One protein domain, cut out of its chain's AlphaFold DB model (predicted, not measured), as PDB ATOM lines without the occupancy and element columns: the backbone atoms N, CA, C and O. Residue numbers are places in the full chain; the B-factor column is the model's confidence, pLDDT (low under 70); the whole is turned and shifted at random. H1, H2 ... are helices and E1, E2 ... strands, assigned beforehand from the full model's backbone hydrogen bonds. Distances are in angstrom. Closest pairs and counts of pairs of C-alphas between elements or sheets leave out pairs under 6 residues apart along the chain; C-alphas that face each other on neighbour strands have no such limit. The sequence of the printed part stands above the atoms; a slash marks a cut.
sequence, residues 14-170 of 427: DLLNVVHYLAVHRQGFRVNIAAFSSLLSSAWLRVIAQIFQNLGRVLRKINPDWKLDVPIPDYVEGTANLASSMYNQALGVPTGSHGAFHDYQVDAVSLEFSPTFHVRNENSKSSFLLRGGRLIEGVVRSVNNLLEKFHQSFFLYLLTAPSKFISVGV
ATOM      1  N   ASP A  14     187.054 128.318  78.460       83.38
ATOM      2  CA  ASP A  14     187.277 129.472  79.325       83.38
ATOM      3  C   ASP A  14     187.722 130.682  78.493       83.38
ATOM      4  O   ASP A  14     187.177 131.783  78.621       83.38
ATOM      5  N   LEU A  15     188.641 130.457  77.550       86.12
ATOM      6  CA  LEU A  15     189.126 131.482  76.632       86.12
ATOM      7  C   LEU A  15     188.017 131.976  75.691       86.12
ATOM      8  O   LEU A  15     187.844 133.187  75.523       86.12
ATOM      9  N   LEU A  16     187.228 131.063  75.114       86.06
ATOM     10  CA  LEU A  16     186.106 131.427  74.245       86.06
ATOM     11  C   LEU A  16     185.057 132.250  75.004       86.06
ATOM     12  O   LEU A  16     184.571 133.257  74.487       86.06
ATOM     13  N   ASN A  17     184.746 131.869  76.244       85.62
ATOM     14  CA  ASN A  17     183.794 132.584  77.088       85.62
ATOM     15  C   ASN A  17     184.272 134.000  77.428       85.62
ATOM     16  O   ASN A  17     183.469 134.934  77.377       85.62
ATOM     17  N   VAL A  18     185.564 134.188  77.725       88.31
ATOM     18  CA  VAL A  18     186.153 135.518  77.971       88.31
ATOM     19  C   VAL A  18     186.022 136.405  76.734       88.31
ATOM     20  O   VAL A  18     185.535 137.537  76.830       88.31
ATOM     21  N   VAL A  19     186.407 135.884  75.565       89.50
ATOM     22  CA  VAL A  19     186.277 136.593  74.285       89.50
ATOM     23  C   VAL A  19     184.821 136.968  74.031       89.50
ATOM     24  O   VAL A  19     184.524 138.136  73.776       89.50
ATOM     25  N   HIS A  20     183.910 136.000  74.132       89.19
ATOM     26  CA  HIS A  20     182.486 136.202  73.896       89.19
ATOM     27  C   HIS A  20     181.901 137.257  74.844       89.19
ATOM     28  O   HIS A  20     181.221 138.190  74.407       89.19
ATOM     29  N   TYR A  21     182.204 137.158  76.141       89.50
ATOM     30  CA  TYR A  21     181.704 138.084  77.148       89.50
ATOM     31  C   TYR A  21     182.151 139.523  76.866       89.50
ATOM     32  O   TYR A  21     181.313 140.427  76.833       89.50
ATOM     33  N   LEU A  22     183.446 139.736  76.604       91.06
ATOM     34  CA  LEU A  22     183.998 141.056  76.294       91.06
ATOM     35  C   LEU A  22     183.485 141.602  74.956       91.06
ATOM     36  O   LEU A  22     183.204 142.799  74.846       91.06
ATOM     37  N   ALA A  23     183.336 140.741  73.950       89.75
ATOM     38  CA  ALA A  23     182.830 141.130  72.643       89.75
ATOM     39  C   ALA A  23     181.397 141.667  72.751       89.75
ATOM     40  O   ALA A  23     181.131 142.788  72.309       89.75
ATOM     41  N   VAL A  24     180.504 140.916  73.401       89.19
ATOM     42  CA  VAL A  24     179.080 141.263  73.511       89.19
ATOM     43  C   VAL A  24     178.848 142.397  74.509       89.19
ATOM     44  O   VAL A  24     178.240 143.406  74.155       89.19
ATOM     45  N   HIS A  25     179.350 142.278  75.741       88.50
ATOM     46  CA  HIS A  25     178.978 143.196  76.826       88.50
ATOM     47  C   HIS A  25     179.815 144.476  76.857       88.50
ATOM     48  O   HIS A  25     179.313 145.518  77.269       88.50
ATOM     49  N   ARG A  26     181.087 144.428  76.431       88.25
ATOM     50  CA  ARG A  26     181.991 145.588  76.524       88.25
ATOM     51  C   ARG A  26     182.092 146.376  75.221       88.25
ATOM     52  O   ARG A  26     182.157 147.600  75.265       88.25
ATOM     53  N   GLN A  27     182.140 145.694  74.074       87.62
ATOM     54  CA  GLN A  27     182.331 146.343  72.764       87.62
ATOM     55  C   GLN A  27     181.063 146.387  71.895       87.62
ATOM     56  O   GLN A  27     181.030 147.112  70.894       87.62
ATOM     57  N   GLY A  28     180.011 145.653  72.278       83.75
ATOM     58  CA  GLY A  28     178.742 145.605  71.551       83.75
ATOM     59  C   GLY A  28     178.830 144.875  70.209       83.75
ATOM     60  O   GLY A  28     178.087 145.208  69.284       83.75
ATOM     61  N   PHE A  29     179.759 143.927  70.066       85.25
ATOM     62  CA  PHE A  29     179.816 143.048  68.902       85.25
ATOM     63  C   PHE A  29     178.696 142.006  68.957       85.25
ATOM     64  O   PHE A  29     178.308 141.539  70.027       85.25
ATOM     65  N   ARG A  30     178.199 141.610  67.781       82.81
ATOM     66  CA  ARG A  30     177.371 140.410  67.638       82.81
ATOM     67  C   ARG A  30     178.292 139.239  67.340       82.81
ATOM     68  O   ARG A  30     178.999 139.270  66.338       82.81
ATOM     69  N   VAL A  31     178.282 138.244  68.215       79.94
ATOM     70  CA  VAL A  31     179.023 137.001  68.021       79.94
ATOM     71  C   VAL A  31     178.026 135.954  67.558       79.94
ATOM     72  O   VAL A  31     177.071 135.670  68.270       79.94
ATOM     73  N   ASN A  32     178.252 135.399  66.373       73.25
ATOM     74  CA  ASN A  32     177.459 134.303  65.834       73.25
ATOM     75  C   ASN A  32     178.368 133.087  65.674       73.25
ATOM     76  O   ASN A  32     179.528 133.229  65.290       73.25
ATOM     77  N   ILE A  33     177.833 131.900  65.945       73.69
ATOM     78  CA  ILE A  33     178.502 130.647  65.592       73.69
ATOM     79  C   ILE A  33     178.170 130.350  64.128       73.69
ATOM     80  O   ILE A  33     177.052 130.609  63.680       73.69
ATOM     81  N   ALA A  34     179.134 129.825  63.372       69.81
ATOM     82  CA  ALA A  34     178.871 129.338  62.024       69.81
ATOM     83  C   ALA A  34     177.800 128.238  62.086       69.81
ATOM     84  O   ALA A  34     178.001 127.202  62.718       69.81
ATOM     85  N   ALA A  35     176.656 128.472  61.449       73.88
ATOM     86  CA  ALA A  35     175.509 127.573  61.449       73.88
ATOM     87  C   ALA A  35     175.172 127.149  60.020       73.88
ATOM     88  O   ALA A  35     175.397 127.900  59.069       73.88
ATOM     89  N   PHE A  36     174.578 125.967  59.863       73.62
ATOM     90  CA  PHE A  36     174.114 125.515  58.556       73.62
ATOM     91  C   PHE A  36     172.973 126.403  58.042       73.62
ATOM     92  O   PHE A  36     171.865 126.412  58.590       73.62
ATOM     93  N   SER A  37     173.236 127.133  56.958       71.81
ATOM     94  CA  SER A  37     172.269 128.022  56.298       71.81
ATOM     95  C   SER A  37     171.036 127.263  55.782       71.81
ATOM     96  O   SER A  37     169.916 127.786  55.809       71.81
ATOM     97  N   SER A  38     171.224 126.000  55.387       74.94
ATOM     98  CA  SER A  38     170.171 125.063  54.979       74.94
ATOM     99  C   SER A  38     169.173 124.774  56.109       74.94
ATOM    100  O   SER A  38     167.961 124.790  55.893       74.94
ATOM    101  N   LEU A  39     169.656 124.583  57.339       79.06
ATOM    102  CA  LEU A  39     168.816 124.350  58.519       79.06
ATOM    103  C   LEU A  39     168.105 125.627  58.975       79.06
ATOM    104  O   LEU A  39     166.916 125.583  59.283       79.06
ATOM    105  N   LEU A  40     168.789 126.772  58.937       82.56
ATOM    106  CA  LEU A  40     168.211 128.080  59.274       82.56
ATOM    107  C   LEU A  40     167.026 128.468  58.369       82.56
ATOM    108  O   LEU A  40     166.058 129.093  58.816       82.56
ATOM    109  N   SER A  41     167.089 128.078  57.095       83.00
ATOM    110  CA  SER A  41     166.041 128.329  56.097       83.00
ATOM    111  C   SER A  41     164.995 127.208  55.991       83.00
ATOM    112  O   SER A  41     163.991 127.380  55.298       83.00
ATOM    113  N   SER A  42     165.164 126.091  56.706       84.19
ATOM    114  CA  SER A  42     164.304 124.910  56.580       84.19
ATOM    115  C   SER A  42     162.869 125.155  57.065       84.19
ATOM    116  O   SER A  42     162.610 125.389  58.250       84.19
ATOM    117  N   ALA A  43     161.903 125.022  56.149       87.38
ATOM    118  CA  ALA A  43     160.475 125.080  56.471       87.38
ATOM    119  C   ALA A  43     160.042 123.921  57.384       87.38
ATOM    120  O   ALA A  43     159.255 124.120  58.308       87.38
ATOM    121  N   TRP A  44     160.604 122.726  57.179       86.69
ATOM    122  CA  TRP A  44     160.330 121.549  58.008       86.69
ATOM    123  C   TRP A  44     160.752 121.753  59.459       86.69
ATOM    124  O   TRP A  44     159.990 121.440  60.372       86.69
ATOM    125  N   LEU A  45     161.932 122.338  59.681       87.31
ATOM    126  CA  LEU A  45     162.412 122.611  61.032       87.31
ATOM    127  C   LEU A  45     161.509 123.621  61.754       87.31
ATOM    128  O   LEU A  45     161.234 123.457  62.940       87.31
ATOM    129  N   ARG A  46     160.971 124.614  61.035       90.31
ATOM    130  CA  ARG A  46     159.981 125.557  61.586       90.31
ATOM    131  C   ARG A  46     158.669 124.874  61.964       90.31
ATOM    132  O   ARG A  46     158.107 125.196  63.007       90.31
ATOM    133  N   VAL A  47     158.191 123.924  61.158       91.75
ATOM    134  CA  VAL A  47     156.994 123.130  61.487       91.75
ATOM    135  C   VAL A  47     157.227 122.308  62.756       91.75
ATOM    136  O   VAL A  47     156.393 122.322  63.658       91.75
ATOM    137  N   ILE A  48     158.382 121.649  62.869       90.19
ATOM    138  CA  ILE A  48     158.761 120.893  64.071       90.19
ATOM    139  C   ILE A  48     158.830 121.820  65.293       90.19
ATOM    140  O   ILE A  48     158.238 121.519  66.329       90.19
ATOM    141  N   ALA A  49     159.475 122.979  65.158       89.62
ATOM    142  CA  ALA A  49     159.550 123.987  66.211       89.62
ATOM    143  C   ALA A  49     158.155 124.458  66.660       89.62
ATOM    144  O   ALA A  49     157.904 124.596  67.855       89.62
ATOM    145  N   GLN A  50     157.218 124.639  65.722       91.44
ATOM    146  CA  GLN A  50     155.831 124.994  66.028       91.44
ATOM    147  C   GLN A  50     155.123 123.897  66.834       91.44
ATOM    148  O   GLN A  50     154.402 124.204  67.787       91.44
ATOM    149  N   ILE A  51     155.329 122.625  66.474       90.44
ATOM    150  CA  ILE A  51     154.773 121.475  67.200       90.44
ATOM    151  C   ILE A  51     155.314 121.454  68.632       90.44
ATOM    152  O   ILE A  51     154.525 121.381  69.575       90.44
ATOM    153  N   PHE A  52     156.632 121.584  68.809       88.88
ATOM    154  CA  PHE A  52     157.252 121.620  70.135       88.88
ATOM    155  C   PHE A  52     156.787 122.813  70.963       88.88
ATOM    156  O   PHE A  52     156.476 122.645  72.138       88.88
ATOM    157  N   GLN A  53     156.660 123.995  70.363       90.50
ATOM    158  CA  GLN A  53     156.162 125.171  71.068       90.50
ATOM    159  C   GLN A  53     154.706 124.978  71.520       90.50
ATOM    160  O   GLN A  53     154.351 125.321  72.648       90.50
ATOM    161  N   ASN A  54     153.854 124.409  70.662       90.00
ATOM    162  CA  ASN A  54     152.465 124.111  71.009       90.00
ATOM    163  C   ASN A  54     152.387 123.077  72.141       90.00
ATOM    164  O   ASN A  54     151.640 123.277  73.100       90.00
ATOM    165  N   LEU A  55     153.197 122.017  72.067       89.19
ATOM    166  CA  LEU A  55     153.300 121.007  73.115       89.19
ATOM    167  C   LEU A  55     153.801 121.616  74.432       89.19
ATOM    168  O   LEU A  55     153.218 121.364  75.482       89.19
ATOM    169  N   GLY A  56     154.811 122.487  74.374       87.44
ATOM    170  CA  GLY A  56     155.336 123.224  75.522       87.44
ATOM    171  C   GLY A  56     154.273 124.093  76.195       87.44
ATOM    172  O   GLY A  56     154.146 124.072  77.417       87.44
ATOM    173  N   ARG A  57     153.426 124.784  75.418       87.44
ATOM    174  CA  ARG A  57     152.289 125.549  75.966       87.44
ATOM    175  C   ARG A  57     151.257 124.658  76.654       87.44
ATOM    176  O   ARG A  57     150.692 125.072  77.661       87.44
ATOM    177  N   VAL A  58     150.986 123.466  76.117       88.44
ATOM    178  CA  VAL A  58     150.075 122.496  76.746       88.44
ATOM    179  C   VAL A  58     150.677 121.970  78.048       88.44
ATOM    180  O   VAL A  58     150.007 121.976  79.075       88.44
ATOM    181  N   LEU A  59     151.953 121.589  78.030       86.62
ATOM    182  CA  LEU A  59     152.677 121.072  79.192       86.62
ATOM    183  C   LEU A  59     152.813 122.112  80.309       86.62
ATOM    184  O   LEU A  59     152.659 121.770  81.479       86.62
ATOM    185  N   ARG A  60     152.987 123.392  79.965       84.62
ATOM    186  CA  ARG A  60     153.012 124.495  80.934       84.62
ATOM    187  C   ARG A  60     151.695 124.653  81.698       84.62
ATOM    188  O   ARG A  60     151.704 125.111  82.836       84.62
ATOM    189  N   LYS A  61     150.561 124.268  81.098       87.69
ATOM    190  CA  LYS A  61     149.267 124.243  81.804       87.69
ATOM    191  C   LYS A  61     149.208 123.142  82.863       87.69
ATOM    192  O   LYS A  61     148.459 123.284  83.818       87.69
ATOM    193  N   ILE A  62     149.960 122.055  82.672       87.88
ATOM    194  CA  ILE A  62     150.021 120.923  83.606       87.88
ATOM    195  C   ILE A  62     150.987 121.244  84.745       87.88
ATOM    196  O   ILE A  62     150.644 121.051  85.908       87.88
ATOM    197  N   ASN A  63     152.174 121.755  84.419       86.19
ATOM    198  CA  ASN A  63     153.141 122.201  85.409       86.19
ATOM    199  C   ASN A  63     153.778 123.536  84.975       86.19
ATOM    200  O   ASN A  63     154.501 123.562  83.972       86.19
ATOM    201  N   PRO A  64     153.539 124.641  85.707       83.25
ATOM    202  CA  PRO A  64     154.046 125.959  85.334       83.25
ATOM    203  C   PRO A  64     155.577 126.074  85.404       83.25
ATOM    204  O   PRO A  64     156.135 126.954  84.744       83.25
ATOM    205  N   ASP A  65     156.258 125.185  86.133       83.62
ATOM    206  CA  ASP A  65     157.721 125.191  86.274       83.62
ATOM    207  C   ASP A  65     158.449 124.638  85.039       83.62
ATOM    208  O   ASP A  65     159.654 124.846  84.858       83.62
ATOM    209  N   TRP A  66     157.734 123.947  84.148       81.12
ATOM    210  CA  TRP A  66     158.304 123.397  82.923       81.12
ATOM    211  C   TRP A  66     158.467 124.486  81.856       81.12
ATOM    212  O   TRP A  66     157.553 124.791  81.090       81.12
ATOM    213  N   LYS A  67     159.678 125.046  81.773       75.56
ATOM    214  CA  LYS A  67     160.101 126.045  80.771       75.56
ATOM    215  C   LYS A  67     160.352 125.423  79.388       75.56
ATOM    216  O   LYS A  67     161.458 125.480  78.859       75.56
ATOM    217  N   LEU A  68     159.333 124.777  78.822       77.81
ATOM    218  CA  LEU A  68     159.375 124.121  77.504       77.81
ATOM    219  C   LEU A  68     158.821 125.007  76.373       77.81
ATOM    220  O   LEU A  68     158.746 124.575  75.225       77.81
ATOM    221  N   ASP A  69     158.429 126.247  76.666       77.00
ATOM    222  CA  ASP A  69     157.900 127.220  75.708       77.00
ATOM    223  C   ASP A  69     159.011 127.968  74.957       77.00
ATOM    224  O   ASP A  69     159.052 129.197  74.916       77.00
ATOM    225  N   VAL A  70     159.915 127.215  74.331       83.94
ATOM    226  CA  VAL A  70     161.015 127.789  73.549       83.94
ATOM    227  C   VAL A  70     160.453 128.536  72.327       83.94
ATOM    228  O   VAL A  70     159.627 127.978  71.593       83.94
ATOM    229  N   PRO A  71     160.864 129.793  72.078       89.38
ATOM    230  CA  PRO A  71     160.507 130.506  70.859       89.38
ATOM    231  C   PRO A  71     160.982 129.755  69.609       89.38
ATOM    232  O   PRO A  71     162.071 129.191  69.578       89.38
ATOM    233  N   ILE A  72     160.183 129.796  68.542       87.69
ATOM    234  CA  ILE A  72     160.522 129.190  67.244       87.69
ATOM    235  C   ILE A  72     161.892 129.640  66.710       87.69
ATOM    236  O   ILE A  72     162.653 128.755  66.316       87.69
ATOM    237  N   PRO A  73     162.239 130.949  66.669       88.25
ATOM    238  CA  PRO A  73     163.541 131.363  66.142       88.25
ATOM    239  C   PRO A  73     164.691 130.778  66.968       88.25
ATOM    240  O   PRO A  73     165.601 130.195  66.389       88.25
ATOM    241  N   ASP A  74     164.587 130.822  68.296       87.25
ATOM    242  CA  ASP A  74     165.595 130.283  69.213       87.25
ATOM    243  C   ASP A  74     165.763 128.765  69.061       87.25
ATOM    244  O   ASP A  74     166.876 128.253  69.153       87.25
ATOM    245  N   TYR A  75     164.673 128.029  68.814       88.88
ATOM    246  CA  TYR A  75     164.731 126.588  68.563       88.88
ATOM    247  C   TYR A  75     165.434 126.276  67.238       88.88
ATOM    248  O   TYR A  75     166.290 125.392  67.183       88.88
ATOM    249  N   VAL A  76     165.083 126.997  66.169       90.25
ATOM    250  CA  VAL A  76     165.675 126.814  64.833       90.25
ATOM    251  C   VAL A  76     167.164 127.153  64.862       90.25
ATOM    252  O   VAL A  76     167.979 126.348  64.415       90.25
ATOM    253  N   GLU A  77     167.520 128.304  65.431       88.81
ATOM    254  CA  GLU A  77     168.907 128.745  65.579       88.81
ATOM    255  C   GLU A  77     169.696 127.790  66.480       88.81
ATOM    256  O   GLU A  77     170.765 127.321  66.095       88.81
ATOM    257  N   GLY A  78     169.132 127.412  67.630       88.81
ATOM    258  CA  GLY A  78     169.749 126.466  68.556       88.81
ATOM    259  C   GLY A  78     170.021 125.102  67.926       88.81
ATOM    260  O   GLY A  78     171.089 124.530  68.128       88.81
ATOM    261  N   THR A  79     169.086 124.603  67.114       89.44
ATOM    262  CA  THR A  79     169.238 123.327  66.401       89.44
ATOM    263  C   THR A  79     170.278 123.426  65.286       89.44
ATOM    264  O   THR A  79     171.089 122.515  65.127       89.44
ATOM    265  N   ALA A  80     170.294 124.527  64.530       88.69
ATOM    266  CA  ALA A  80     171.277 124.747  63.470       88.69
ATOM    267  C   ALA A  80     172.705 124.884  64.031       88.69
ATOM    268  O   ALA A  80     173.639 124.293  63.484       88.69
ATOM    269  N   ASN A  81     172.861 125.598  65.150       88.00
ATOM    270  CA  ASN A  81     174.124 125.716  65.877       88.00
ATOM    271  C   ASN A  81     174.576 124.363  66.432       88.00
ATOM    272  O   ASN A  81     175.732 123.991  66.251       88.00
ATOM    273  N   LEU A  82     173.659 123.600  67.040       88.88
ATOM    274  CA  LEU A  82     173.948 122.264  67.559       88.88
ATOM    275  C   LEU A  82     174.429 121.322  66.455       88.88
ATOM    276  O   LEU A  82     175.442 120.649  66.621       88.88
ATOM    277  N   ALA A  83     173.729 121.298  65.318       87.56
ATOM    278  CA  ALA A  83     174.100 120.472  64.176       87.56
ATOM    279  C   ALA A  83     175.482 120.851  63.625       87.56
ATOM    280  O   ALA A  83     176.292 119.967  63.362       87.56
ATOM    281  N   SER A  84     175.775 122.150  63.507       84.38
ATOM    282  CA  SER A  84     177.095 122.635  63.083       84.38
ATOM    283  C   SER A  84     178.190 122.268  64.090       84.38
ATOM    284  O   SER A  84     179.238 121.749  63.713       84.38
ATOM    285  N   SER A  85     177.933 122.450  65.389       84.44
ATOM    286  CA  SER A  85     178.859 122.065  66.459       84.44
ATOM    287  C   SER A  85     179.163 120.568  66.423       84.44
ATOM    288  O   SER A  85     180.327 120.186  66.487       84.44
ATOM    289  N   MET A  86     178.135 119.724  66.288       86.12
ATOM    290  CA  MET A  86     178.296 118.273  66.172       86.12
ATOM    291  C   MET A  86     179.044 117.887  64.899       86.12
ATOM    292  O   MET A  86     179.889 117.003  64.939       86.12
ATOM    293  N   TYR A  87     178.762 118.541  63.775       85.19
ATOM    294  CA  TYR A  87     179.455 118.277  62.521       85.19
ATOM    295  C   TYR A  87     180.946 118.605  62.619       85.19
ATOM    296  O   TYR A  87     181.771 117.734  62.365       85.19
ATOM    297  N   ASN A  88     181.301 119.810  63.072       82.25
ATOM    298  CA  ASN A  88     182.700 120.218  63.226       82.25
ATOM    299  C   ASN A  88     183.450 119.317  64.222       82.25
ATOM    300  O   ASN A  88     184.594 118.940  63.979       82.25
ATOM    301  N   GLN A  89     182.791 118.906  65.310       84.00
ATOM    302  CA  GLN A  89     183.375 117.972  66.272       84.00
ATOM    303  C   GLN A  89     183.524 116.551  65.708       84.00
ATOM    304  O   GLN A  89     184.501 115.865  66.009       84.00
ATOM    305  N   ALA A  90     182.579 116.094  64.884       85.25
ATOM    306  CA  ALA A  90     182.691 114.804  64.215       85.25
ATOM    307  C   ALA A  90     183.867 114.808  63.235       85.25
ATOM    308  O   ALA A  90     184.703 113.907  63.281       85.25
ATOM    309  N   LEU A  91     183.986 115.858  62.418       83.25
ATOM    310  CA  LEU A  91     185.126 116.024  61.524       83.25
ATOM    311  C   LEU A  91     186.449 116.031  62.280       83.25
ATOM    312  O   LEU A  91     187.402 115.438  61.790       83.25
ATOM    313  N   GLY A  92     186.510 116.664  63.455       78.75
ATOM    314  CA  GLY A  92     187.762 116.782  64.198       78.75
ATOM    315  C   GLY A  92     188.838 117.477  63.359       78.75
ATOM    316  O   GLY A  92     189.978 117.021  63.353       78.75
ATOM    317  N   VAL A  93     188.439 118.522  62.612       77.00
ATOM    318  CA  VAL A  93     189.339 119.416  61.852       77.00
ATOM    319  C   VAL A  93     189.237 120.849  62.402       77.00
ATOM    320  O   VAL A  93     188.129 121.272  62.761       77.00
ATOM    321  N   PRO A  94     190.359 121.596  62.540       77.25
ATOM    322  CA  PRO A  94     190.325 122.834  63.290       77.25
ATOM    323  C   PRO A  94     189.543 123.893  62.537       77.25
ATOM    324  O   PRO A  94     189.702 124.091  61.335       77.25
ATOM    325  N   THR A  95     188.716 124.624  63.278       77.31
ATOM    326  CA  THR A  95     187.854 125.666  62.695       77.31
ATOM    327  C   THR A  95     188.623 126.927  62.292       77.31
ATOM    328  O   THR A  95     188.086 127.789  61.602       77.31
ATOM    329  N   GLY A  96     189.883 127.054  62.709       81.00
ATOM    330  CA  GLY A  96     190.741 128.168  62.340       81.00
ATOM    331  C   GLY A  96     192.202 127.935  62.706       81.00
ATOM    332  O   GLY A  96     192.594 126.872  63.182       81.00
ATOM    333  N   SER A  97     193.007 128.978  62.518       83.56
ATOM    334  CA  SER A  97     194.462 128.970  62.730       83.56
ATOM    335  C   SER A  97     194.902 128.568  64.141       83.56
ATOM    336  O   SER A  97     196.009 128.066  64.309       83.56
ATOM    337  N   HIS A  98     194.043 128.742  65.148       83.94
ATOM    338  CA  HIS A  98     194.300 128.307  66.522       83.94
ATOM    339  C   HIS A  98     194.549 126.796  66.644       83.94
ATOM    340  O   HIS A  98     195.270 126.383  67.546       83.94
ATOM    341  N   GLY A  99     194.008 125.979  65.734       79.69
ATOM    342  CA  GLY A  99     194.158 124.524  65.779       79.69
ATOM    343  C   GLY A  99     195.605 124.042  65.770       79.69
ATOM    344  O   GLY A  99     195.944 123.138  66.521       79.69
ATOM    345  N   ALA A 100     196.479 124.697  64.998       81.62
ATOM    346  CA  ALA A 100     197.895 124.330  64.903       81.62
ATOM    347  C   ALA A 100     198.662 124.509  66.228       81.62
ATOM    348  O   ALA A 100     199.717 123.912  66.425       81.62
ATOM    349  N   PHE A 101     198.149 125.338  67.141       83.62
ATOM    350  CA  PHE A 101     198.757 125.585  68.450       83.62
ATOM    351  C   PHE A 101     198.364 124.532  69.496       83.62
ATOM    352  O   PHE A 101     199.052 124.391  70.510       83.62
ATOM    353  N   HIS A 102     197.305 123.759  69.236       76.06
ATOM    354  CA  HIS A 102     196.815 122.730  70.150       76.06
ATOM    355  C   HIS A 102     197.836 121.602  70.357       76.06
ATOM    356  O   HIS A 102     198.061 121.194  71.496       76.06
ATOM    357  N   ASP A 103     198.530 121.176  69.295       76.56
ATOM    358  CA  ASP A 103     199.572 120.134  69.357       76.56
ATOM    359  C   ASP A 103     200.726 120.509  70.301       76.56
ATOM    360  O   ASP A 103     201.367 119.650  70.907       76.56
ATOM    361  N   TYR A 104     200.954 121.812  70.478       82.81
ATOM    362  CA  TYR A 104     201.959 122.373  71.383       82.81
ATOM    363  C   TYR A 104     201.398 122.716  72.769       82.81
ATOM    364  O   TYR A 104     202.098 123.325  73.576       82.81
ATOM    365  N   GLN A 105     200.146 122.341  73.058       79.88
ATOM    366  CA  GLN A 105     199.430 122.668  74.295       79.88
ATOM    367  C   GLN A 105     199.345 124.178  74.567       79.88
ATOM    368  O   GLN A 105     199.320 124.610  75.725       79.88
ATOM    369  N   VAL A 106     199.319 124.980  73.500       84.38
ATOM    370  CA  VAL A 106     199.144 126.429  73.569       84.38
ATOM    371  C   VAL A 106     197.673 126.746  73.324       84.38
ATOM    372  O   VAL A 106     197.154 126.556  72.224       84.38
ATOM    373  N   ASP A 107     196.998 127.252  74.356       85.06
ATOM    374  CA  ASP A 107     195.615 127.707  74.249       85.06
ATOM    375  C   ASP A 107     195.540 128.937  73.335       85.06
ATOM    376  O   ASP A 107     196.078 130.004  73.640       85.06
ATOM    377  N   ALA A 108     194.863 128.788  72.199       85.75
ATOM    378  CA  ALA A 108     194.736 129.828  71.188       85.75
ATOM    379  C   ALA A 108     193.275 130.023  70.771       85.75
ATOM    380  O   ALA A 108     192.465 129.098  70.796       85.75
ATOM    381  N   VAL A 109     192.946 131.242  70.344       86.38
ATOM    382  CA  VAL A 109     191.642 131.597  69.777       86.38
ATOM    383  C   VAL A 109     191.849 132.453  68.534       86.38
ATOM    384  O   VAL A 109     192.617 133.414  68.548       86.38
ATOM    385  N   SER A 110     191.169 132.103  67.444       87.06
ATOM    386  CA  SER A 110     191.170 132.901  66.215       87.06
ATOM    387  C   SER A 110     190.007 133.892  66.256       87.06
ATOM    388  O   SER A 110     188.865 133.491  66.473       87.06
ATOM    389  N   LEU A 111     190.288 135.178  66.040       85.88
ATOM    390  CA  LEU A 111     189.275 136.232  65.983       85.88
ATOM    391  C   LEU A 111     189.175 136.768  64.558       85.88
ATOM    392  O   LEU A 111     190.134 137.338  64.041       85.88
ATOM    393  N   GLU A 112     188.003 136.623  63.947       85.00
ATOM    394  CA  GLU A 112     187.692 137.228  62.655       85.00
ATOM    395  C   GLU A 112     186.737 138.410  62.854       85.00
ATOM    396  O   GLU A 112     185.649 138.276  63.415       85.00
ATOM    397  N   PHE A 113     187.154 139.592  62.397       84.44
ATOM    398  CA  PHE A 113     186.362 140.815  62.489       84.44
ATOM    399  C   PHE A 113     185.774 141.154  61.122       84.44
ATOM    400  O   PHE A 113     186.466 141.700  60.265       84.44
ATOM    401  N   SER A 114     184.480 140.892  60.940       82.31
ATOM    402  CA  SER A 114     183.767 141.219  59.703       82.31
ATOM    403  C   SER A 114     182.732 142.333  59.928       82.31
ATOM    404  O   SER A 114     181.856 142.192  60.788       82.31
ATOM    405  N   PRO A 115     182.813 143.470  59.210       79.44
ATOM    406  CA  PRO A 115     181.814 144.523  59.308       79.44
ATOM    407  C   PRO A 115     180.538 144.133  58.546       79.44
ATOM    408  O   PRO A 115     180.569 143.817  57.362       79.44
ATOM    409  N   THR A 116     179.382 144.235  59.205       67.56
ATOM    410  CA  THR A 116     178.062 143.966  58.596       67.56
ATOM    411  C   THR A 116     177.563 145.080  57.670       67.56
ATOM    412  O   THR A 116     176.531 144.930  57.019       67.56
ATOM    413  N   PHE A 117     178.271 146.207  57.611       69.06
ATOM    414  CA  PHE A 117     177.943 147.364  56.785       69.06
ATOM    415  C   PHE A 117     179.150 147.772  55.941       69.06
ATOM    416  O   PHE A 117     180.295 147.672  56.381       69.06
ATOM    417  N   HIS A 118     178.898 148.289  54.733       64.00
ATOM    418  CA  HIS A 118     179.958 148.861  53.908       64.00
ATOM    419  C   HIS A 118     180.587 150.050  54.630       64.00
ATOM    420  O   HIS A 118     179.990 151.121  54.759       64.00
ATOM    421  N   VAL A 119     181.823 149.866  55.086       66.19
ATOM    422  CA  VAL A 119     182.564 150.911  55.781       66.19
ATOM    423  C   VAL A 119     183.114 151.906  54.756       66.19
ATOM    424  O   VAL A 119     184.267 151.834  54.338       66.19
ATOM    425  N   ARG A 120     182.255 152.818  54.286       66.88
ATOM    426  CA  ARG A 120     182.620 153.858  53.306       66.88
ATOM    427  C   ARG A 120     183.359 155.040  53.933       66.88
ATOM    428  O   ARG A 120     184.204 155.632  53.275       66.88
ATOM    429  N   ASN A 121     183.050 155.373  55.185       77.00
ATOM    430  CA  ASN A 121     183.607 156.532  55.880       77.00
ATOM    431  C   ASN A 121     184.847 156.143  56.708       77.00
ATOM    432  O   ASN A 121     184.812 155.144  57.431       77.00
ATOM    433  N   GLU A 122     185.919 156.937  56.647       79.75
ATOM    434  CA  GLU A 122     187.150 156.703  57.420       79.75
ATOM    435  C   GLU A 122     186.892 156.682  58.931       79.75
ATOM    436  O   GLU A 122     187.413 155.815  59.631       79.75
ATOM    437  N   ASN A 123     185.988 157.534  59.425       81.25
ATOM    438  CA  ASN A 123     185.599 157.562  60.841       81.25
ATOM    439  C   ASN A 123     184.900 156.265  61.293       81.25
ATOM    440  O   ASN A 123     185.014 155.825  62.441       81.25
ATOM    441  N   SER A 124     184.172 155.612  60.387       79.19
ATOM    442  CA  SER A 124     183.543 154.316  60.658       79.19
ATOM    443  C   SER A 124     184.569 153.177  60.639       79.19
ATOM    444  O   SER A 124     184.452 152.248  61.435       79.19
ATOM    445  N   LYS A 125     185.608 153.265  59.793       82.19
ATOM    446  CA  LYS A 125     186.732 152.311  59.800       82.19
ATOM    447  C   LYS A 125     187.537 152.429  61.086       82.19
ATOM    448  O   LYS A 125     187.771 151.423  61.749       82.19
ATOM    449  N   SER A 126     187.909 153.651  61.469       84.62
ATOM    450  CA  SER A 126     188.701 153.892  62.677       84.62
ATOM    451  C   SER A 126     187.954 153.443  63.934       84.62
ATOM    452  O   SER A 126     188.522 152.741  64.764       84.62
ATOM    453  N   SER A 127     186.660 153.748  64.051       85.06
ATOM    454  CA  SER A 127     185.849 153.296  65.189       85.06
ATOM    455  C   SER A 127     185.673 151.774  65.251       85.06
ATOM    456  O   SER A 127     185.708 151.214  66.346       85.06
ATOM    457  N   PHE A 128     185.533 151.088  64.110       85.94
ATOM    458  CA  PHE A 128     185.495 149.623  64.059       85.94
ATOM    459  C   PHE A 128     186.824 149.005  64.515       85.94
ATOM    460  O   PHE A 128     186.831 148.150  65.403       85.94
ATOM    461  N   LEU A 129     187.950 149.497  63.986       87.31
ATOM    462  CA  LEU A 129     189.288 149.048  64.378       87.31
ATOM    463  C   LEU A 129     189.577 149.324  65.858       87.31
ATOM    464  O   LEU A 129     190.114 148.461  66.544       87.31
ATOM    465  N   LEU A 130     189.164 150.482  66.383       90.50
ATOM    466  CA  LEU A 130     189.307 150.812  67.803       90.50
ATOM    467  C   LEU A 130     188.513 149.858  68.698       90.50
ATOM    468  O   LEU A 130     189.014 149.449  69.743       90.50
ATOM    469  N   ARG A 131     187.290 149.476  68.310       89.12
ATOM    470  CA  ARG A 131     186.510 148.472  69.055       89.12
ATOM    471  C   ARG A 131     187.185 147.102  69.025       89.12
ATOM    472  O   ARG A 131     187.249 146.449  70.063       89.12
ATOM    473  N   GLY A 132     187.721 146.697  67.872       89.56
ATOM    474  CA  GLY A 132     188.495 145.459  67.737       89.56
ATOM    475  C   GLY A 132     189.753 145.472  68.610       89.56
ATOM    476  O   GLY A 132     189.965 144.558  69.401       89.56
ATOM    477  N   GLY A 133     190.529 146.556  68.565       92.81
ATOM    478  CA  GLY A 133     191.716 146.745  69.401       92.81
ATOM    479  C   GLY A 133     191.401 146.711  70.896       92.81
ATOM    480  O   GLY A 133     192.075 146.011  71.644       92.81
ATOM    481  N   ARG A 134     190.320 147.372  71.334       93.62
ATOM    482  CA  ARG A 134     189.856 147.320  72.733       93.62
ATOM    483  C   ARG A 134     189.381 145.931  73.157       93.62
ATOM    484  O   ARG A 134     189.480 145.600  74.339       93.62
ATOM    485  N   LEU A 135     188.837 145.130  72.235       93.62
ATOM    486  CA  LEU A 135     188.512 143.731  72.511       93.62
ATOM    487  C   LEU A 135     189.793 142.935  72.756       93.62
ATOM    488  O   LEU A 135     189.905 142.307  73.802       93.62
ATOM    489  N   ILE A 136     190.758 143.013  71.836       92.94
ATOM    490  CA  ILE A 136     192.040 142.298  71.929       92.94
ATOM    491  C   ILE A 136     192.776 142.692  73.213       92.94
ATOM    492  O   ILE A 136     193.162 141.834  73.998       92.94
ATOM    493  N   GLU A 137     192.899 143.991  73.476       94.06
ATOM    494  CA  GLU A 137     193.503 144.529  74.695       94.06
ATOM    495  C   GLU A 137     192.774 144.039  75.958       94.06
ATOM    496  O   GLU A 137     193.402 143.702  76.962       94.06
ATOM    497  N   GLY A 138     191.439 143.981  75.911       92.31
ATOM    498  CA  GLY A 138     190.614 143.440  76.985       92.31
ATOM    499  C   GLY A 138     190.907 141.966  77.252       92.31
ATOM    500  O   GLY A 138     191.125 141.607  78.404       92.31
ATOM    501  N   VAL A 139     190.957 141.145  76.201       92.12
ATOM    502  CA  VAL A 139     191.253 139.710  76.293       92.12
ATOM    503  C   VAL A 139     192.662 139.497  76.840       92.12
ATOM    504  O   VAL A 139     192.816 138.772  77.815       92.12
ATOM    505  N   VAL A 140     193.673 140.187  76.303       92.00
ATOM    506  CA  VAL A 140     195.061 140.078  76.784       92.00
ATOM    507  C   VAL A 140     195.162 140.452  78.259       92.00
ATOM    508  O   VAL A 140     195.773 139.713  79.020       92.00
ATOM    509  N   ARG A 141     194.525 141.545  78.705       91.19
ATOM    510  CA  ARG A 141     194.510 141.892  80.137       91.19
ATOM    511  C   ARG A 141     193.788 140.854  80.987       91.19
ATOM    512  O   ARG A 141     194.255 140.561  82.081       91.19
ATOM    513  N   SER A 142     192.663 140.323  80.511       89.75
ATOM    514  CA  SER A 142     191.922 139.282  81.224       89.75
ATOM    515  C   SER A 142     192.770 138.030  81.403       89.75
ATOM    516  O   SER A 142     192.863 137.550  82.523       89.75
ATOM    517  N   VAL A 143     193.431 137.557  80.343       88.00
ATOM    518  CA  VAL A 143     194.285 136.362  80.384       88.00
ATOM    519  C   VAL A 143     195.566 136.610  81.181       88.00
ATOM    520  O   VAL A 143     195.937 135.779  81.996       88.00
ATOM    521  N   ASN A 144     196.208 137.770  81.025       88.69
ATOM    522  CA  ASN A 144     197.419 138.128  81.774       88.69
ATOM    523  C   ASN A 144     197.187 138.206  83.290       88.69
ATOM    524  O   ASN A 144     198.119 138.049  84.070       88.69
ATOM    525  N   ASN A 145     195.950 138.474  83.708       84.06
ATOM    526  CA  ASN A 145     195.577 138.527  85.115       84.06
ATOM    527  C   ASN A 145     195.092 137.174  85.663       84.06
ATOM    528  O   ASN A 145     194.729 137.103  86.838       84.06
ATOM    529  N   LEU A 146     195.063 136.112  84.849       83.38
ATOM    530  CA  LEU A 146     194.778 134.765  85.334       83.38
ATOM    531  C   LEU A 146     196.018 134.210  86.034       83.38
ATOM    532  O   LEU A 146     197.108 134.161  85.471       83.38
ATOM    533  N   LEU A 147     195.834 133.786  87.282       76.38
ATOM    534  CA  LEU A 147     196.860 133.080  88.053       76.38
ATOM    535  C   LEU A 147     196.861 131.573  87.766       76.38
ATOM    536  O   LEU A 147     197.827 130.885  88.083       76.38
ATOM    537  N   GLU A 148     195.777 131.069  87.184       75.75
ATOM    538  CA  GLU A 148     195.535 129.655  86.932       75.75
ATOM    539  C   GLU A 148     195.523 129.375  85.421       75.75
ATOM    540  O   GLU A 148     195.185 130.248  84.616       75.75
ATOM    541  N   LYS A 149     195.927 128.160  85.033       75.81
ATOM    542  CA  LYS A 149     195.852 127.705  83.638       75.81
ATOM    543  C   LYS A 149     194.381 127.493  83.257       75.81
ATOM    544  O   LYS A 149     193.545 127.246  84.114       75.81
ATOM    545  N   PHE A 150     194.050 127.561  81.973       78.06
ATOM    546  CA  PHE A 150     192.721 127.144  81.537       78.06
ATOM    547  C   PHE A 150     192.494 125.653  81.804       78.06
ATOM    548  O   PHE A 150     193.390 124.832  81.591       78.06
ATOM    549  N   HIS A 151     191.292 125.307  82.264       67.31
ATOM    550  CA  HIS A 151     190.996 123.959  82.752       67.31
ATOM    551  C   HIS A 151     189.898 123.246  81.959       67.31
ATOM    552  O   HIS A 151     189.818 122.019  82.029       67.31
ATOM    553  N   GLN A 152     189.074 123.971  81.194       64.19
ATOM    554  CA  GLN A 152     187.867 123.403  80.596       64.19
ATOM    555  C   GLN A 152     187.949 123.235  79.065       64.19
ATOM    556  O   GLN A 152     187.927 124.203  78.306       64.19
ATOM    557  N   SER A 153     187.959 121.983  78.589       63.88
ATOM    558  CA  SER A 153     187.970 121.635  77.154       63.88
ATOM    559  C   SER A 153     186.565 121.400  76.575       63.88
ATOM    560  O   SER A 153     185.670 120.891  77.258       63.88
ATOM    561  N   PHE A 154     186.368 121.721  75.289       61.31
ATOM    562  CA  PHE A 154     185.111 121.502  74.553       61.31
ATOM    563  C   PHE A 154     184.813 120.049  74.208       61.31
ATOM    564  O   PHE A 154     183.714 119.761  73.743       61.31
ATOM    565  N   PHE A 155     185.741 119.119  74.439       62.53
ATOM    566  CA  PHE A 155     185.554 117.728  74.024       62.53
ATOM    567  C   PHE A 155     184.221 117.121  74.514       62.53
ATOM    568  O   PHE A 155     183.588 116.340  73.808       62.53
ATOM    569  N   LEU A 156     183.736 117.542  75.687       68.75
ATOM    570  CA  LEU A 156     182.504 117.040  76.303       68.75
ATOM    571  C   LEU A 156     181.296 117.987  76.173       68.75
ATOM    572  O   LEU A 156     180.262 117.730  76.798       68.75
ATOM    573  N   TYR A 157     181.391 119.053  75.372       78.12
ATOM    574  CA  TYR A 157     180.372 120.099  75.276       78.12
ATOM    575  C   TYR A 157     179.938 120.373  73.836       78.12
ATOM    576  O   TYR A 157     180.762 120.544  72.946       78.12
ATOM    577  N   LEU A 158     178.627 120.487  73.627       82.31
ATOM    578  CA  LEU A 158     178.044 120.893  72.347       82.31
ATOM    579  C   LEU A 158     177.497 122.318  72.436       82.31
ATOM    580  O   LEU A 158     176.758 122.645  73.368       82.31
ATOM    581  N   LEU A 159     177.827 123.161  71.460       81.94
ATOM    582  CA  LEU A 159     177.377 124.550  71.404       81.94
ATOM    583  C   LEU A 159     175.986 124.646  70.764       81.94
ATOM    584  O   LEU A 159     175.768 124.193  69.646       81.94
ATOM    585  N   THR A 160     175.048 125.287  71.461       83.31
ATOM    586  CA  THR A 160     173.702 125.613  70.932       83.31
ATOM    587  C   THR A 160     173.529 127.105  70.683       83.31
ATOM    588  O   THR A 160     172.717 127.527  69.868       83.31
ATOM    589  N   ALA A 161     174.309 127.925  71.375       82.38
ATOM    590  CA  ALA A 161     174.429 129.352  71.148       82.38
ATOM    591  C   ALA A 161     175.822 129.790  71.630       82.38
ATOM    592  O   ALA A 161     176.437 129.058  72.410       82.38
ATOM    593  N   PRO A 162     176.298 130.989  71.252       76.38
ATOM    594  CA  PRO A 162     177.584 131.528  71.705       76.38
ATOM    595  C   PRO A 162     177.803 131.484  73.228       76.38
ATOM    596  O   PRO A 162     178.934 131.407  73.688       76.38
ATOM    597  N   SER A 163     176.719 131.500  74.011       75.69
ATOM    598  CA  SER A 163     176.742 131.452  75.476       75.69
ATOM    599  C   SER A 163     176.015 130.244  76.082       75.69
ATOM    600  O   SER A 163     175.728 130.254  77.279       75.69
ATOM    601  N   LYS A 164     175.612 129.249  75.279       82.62
ATOM    602  CA  LYS A 164     174.839 128.087  75.750       82.62
ATOM    603  C   LYS A 164     175.474 126.791  75.268       82.62
ATOM    604  O   LYS A 164     175.531 126.528  74.064       82.62
ATOM    605  N   PHE A 165     175.860 125.952  76.220       82.75
ATOM    606  CA  PHE A 165     176.451 124.644  75.974       82.75
ATOM    607  C   PHE A 165     175.610 123.527  76.594       82.75
ATOM    608  O   PHE A 165     174.963 123.706  77.626       82.75
ATOM    609  N   ILE A 166     175.638 122.362  75.957       85.25
ATOM    610  CA  ILE A 166     175.068 121.117  76.468       85.25
ATOM    611  C   ILE A 166     176.230 120.233  76.909       85.25
ATOM    612  O   ILE A 166     177.129 119.961  76.116       85.25
ATOM    613  N   SER A 167     176.211 119.786  78.165       85.94
ATOM    614  CA  SER A 167     177.225 118.881  78.707       85.94
ATOM    615  C   SER A 167     176.969 117.424  78.321       85.94
ATOM    616  O   SER A 167     175.829 117.010  78.083       85.94
ATOM    617  N   VAL A 168     178.037 116.624  78.353       82.75
ATOM    618  CA  VAL A 168     178.016 115.172  78.112       82.75
ATOM    619  C   VAL A 168     176.933 114.427  78.882       82.75
ATOM    620  O   VAL A 168     176.270 113.557  78.321       82.75
ATOM    621  N   GLY A 169     176.661 114.813  80.131       83.38
ATOM    622  CA  GLY A 169     175.633 114.163  80.945       83.38
ATOM    623  C   GLY A 169     174.226 114.238  80.339       83.38
ATOM    624  O   GLY A 169     173.422 113.337  80.559       83.38
ATOM    625  N   VAL A 170     173.932 115.275  79.549       88.12
ATOM    626  CA  VAL A 170     172.609 115.473  78.941       88.12
ATOM    627  C   VAL A 170     172.484 114.712  77.626       88.12
ATOM    628  O   VAL A 170     171.489 114.022  77.415       88.12
TER     629      VAL A 170
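This is residues 14 to 170 of the 427 residues of the protein "GPI transamidase component family protein / Gaa1-like family protein" of Arundo donax (UniProt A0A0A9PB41). The model is a loose, open arrangement of two parts: H1 and H6 pack on each other, running opposite ways, while H4 packs on the small hairpin E1 and E2, with H3 meeting the first residues of H4 at a steep angle. Long links join H5 to H6 and H6 to E1. The printed part has 157 residues with six named helices, H1 to H6, followed by strands E1 and E2, which form one antiparallel sheet in the order E1 - E2; the class is mostly helix. The whole is loose, with a radius of gyration of the C-alphas of 18.9 A, and the C-alphas span 50 by 42 by 31 A.

Find C-alpha 14 at (187.277, 129.472, 79.325); from there H1, residues 14 to 26, runs 17.2 A. Next come H2, residues 37 to 40, and H3, residues 43 to 62, 29.4 A long. H4, residues 72 to 91, begins with C-alpha 72 at (160.522, 129.190, 67.244) and is 28.5 A long. H5 is residues 99 to 102, and H6, residues 122 to 144, is the longest helix at 32.3 A. E1 is residues 157 to 161, 11.7 A, and E2, residues 164 to 167, ends with C-alpha 167 at (177.225, 118.881, 78.707).

Look first at H1, which touches residues 135 to 142 of H6; the closest C-alphas, of Val 19 and Val 139, are 6.2 A apart, at a steep tilt of 40 degrees, opposite ways. H2 touches residues 76 to 80 of H4, the closest C-alphas being those of Leu 39 and Ala 80 at 5.5 A. Residues 45 to 53 of H3 touch residues 72 to 76 of H4, at a steep tilt of 62 degrees, opposite ways; the closest C-alphas, of Ala 49 and Ile 72, are 5.4 A apart. The closest C-alphas of H4 and E1 are those of Gly 78 and Thr 160, 4.7 A apart. E1 and E2 form a hairpin, antiparallel at 156 degrees; N 158 and O 166 at 3.0 A and N 166 and O 158 at 2.8 A are within hydrogen-bond range. H5 touches no helix, and H4 and H6 are apart. Every O i to N i+4 pair is within hydrogen-bond range in H1, H4 and H6, and 14 of 16 in H3; H2 and H5 are too short for such a pair.

The farthest C-alphas, of Ile 62 and Glu 122, are 57.8 A apart. The printed part has no cut. The links H5 to H6, 19 residues, and H6 to E1, 12 residues, are long. Mean pLDDT of the printed part is 83.3; residue 34, residues 116 to 120 and residues 151 to 156 are under 70.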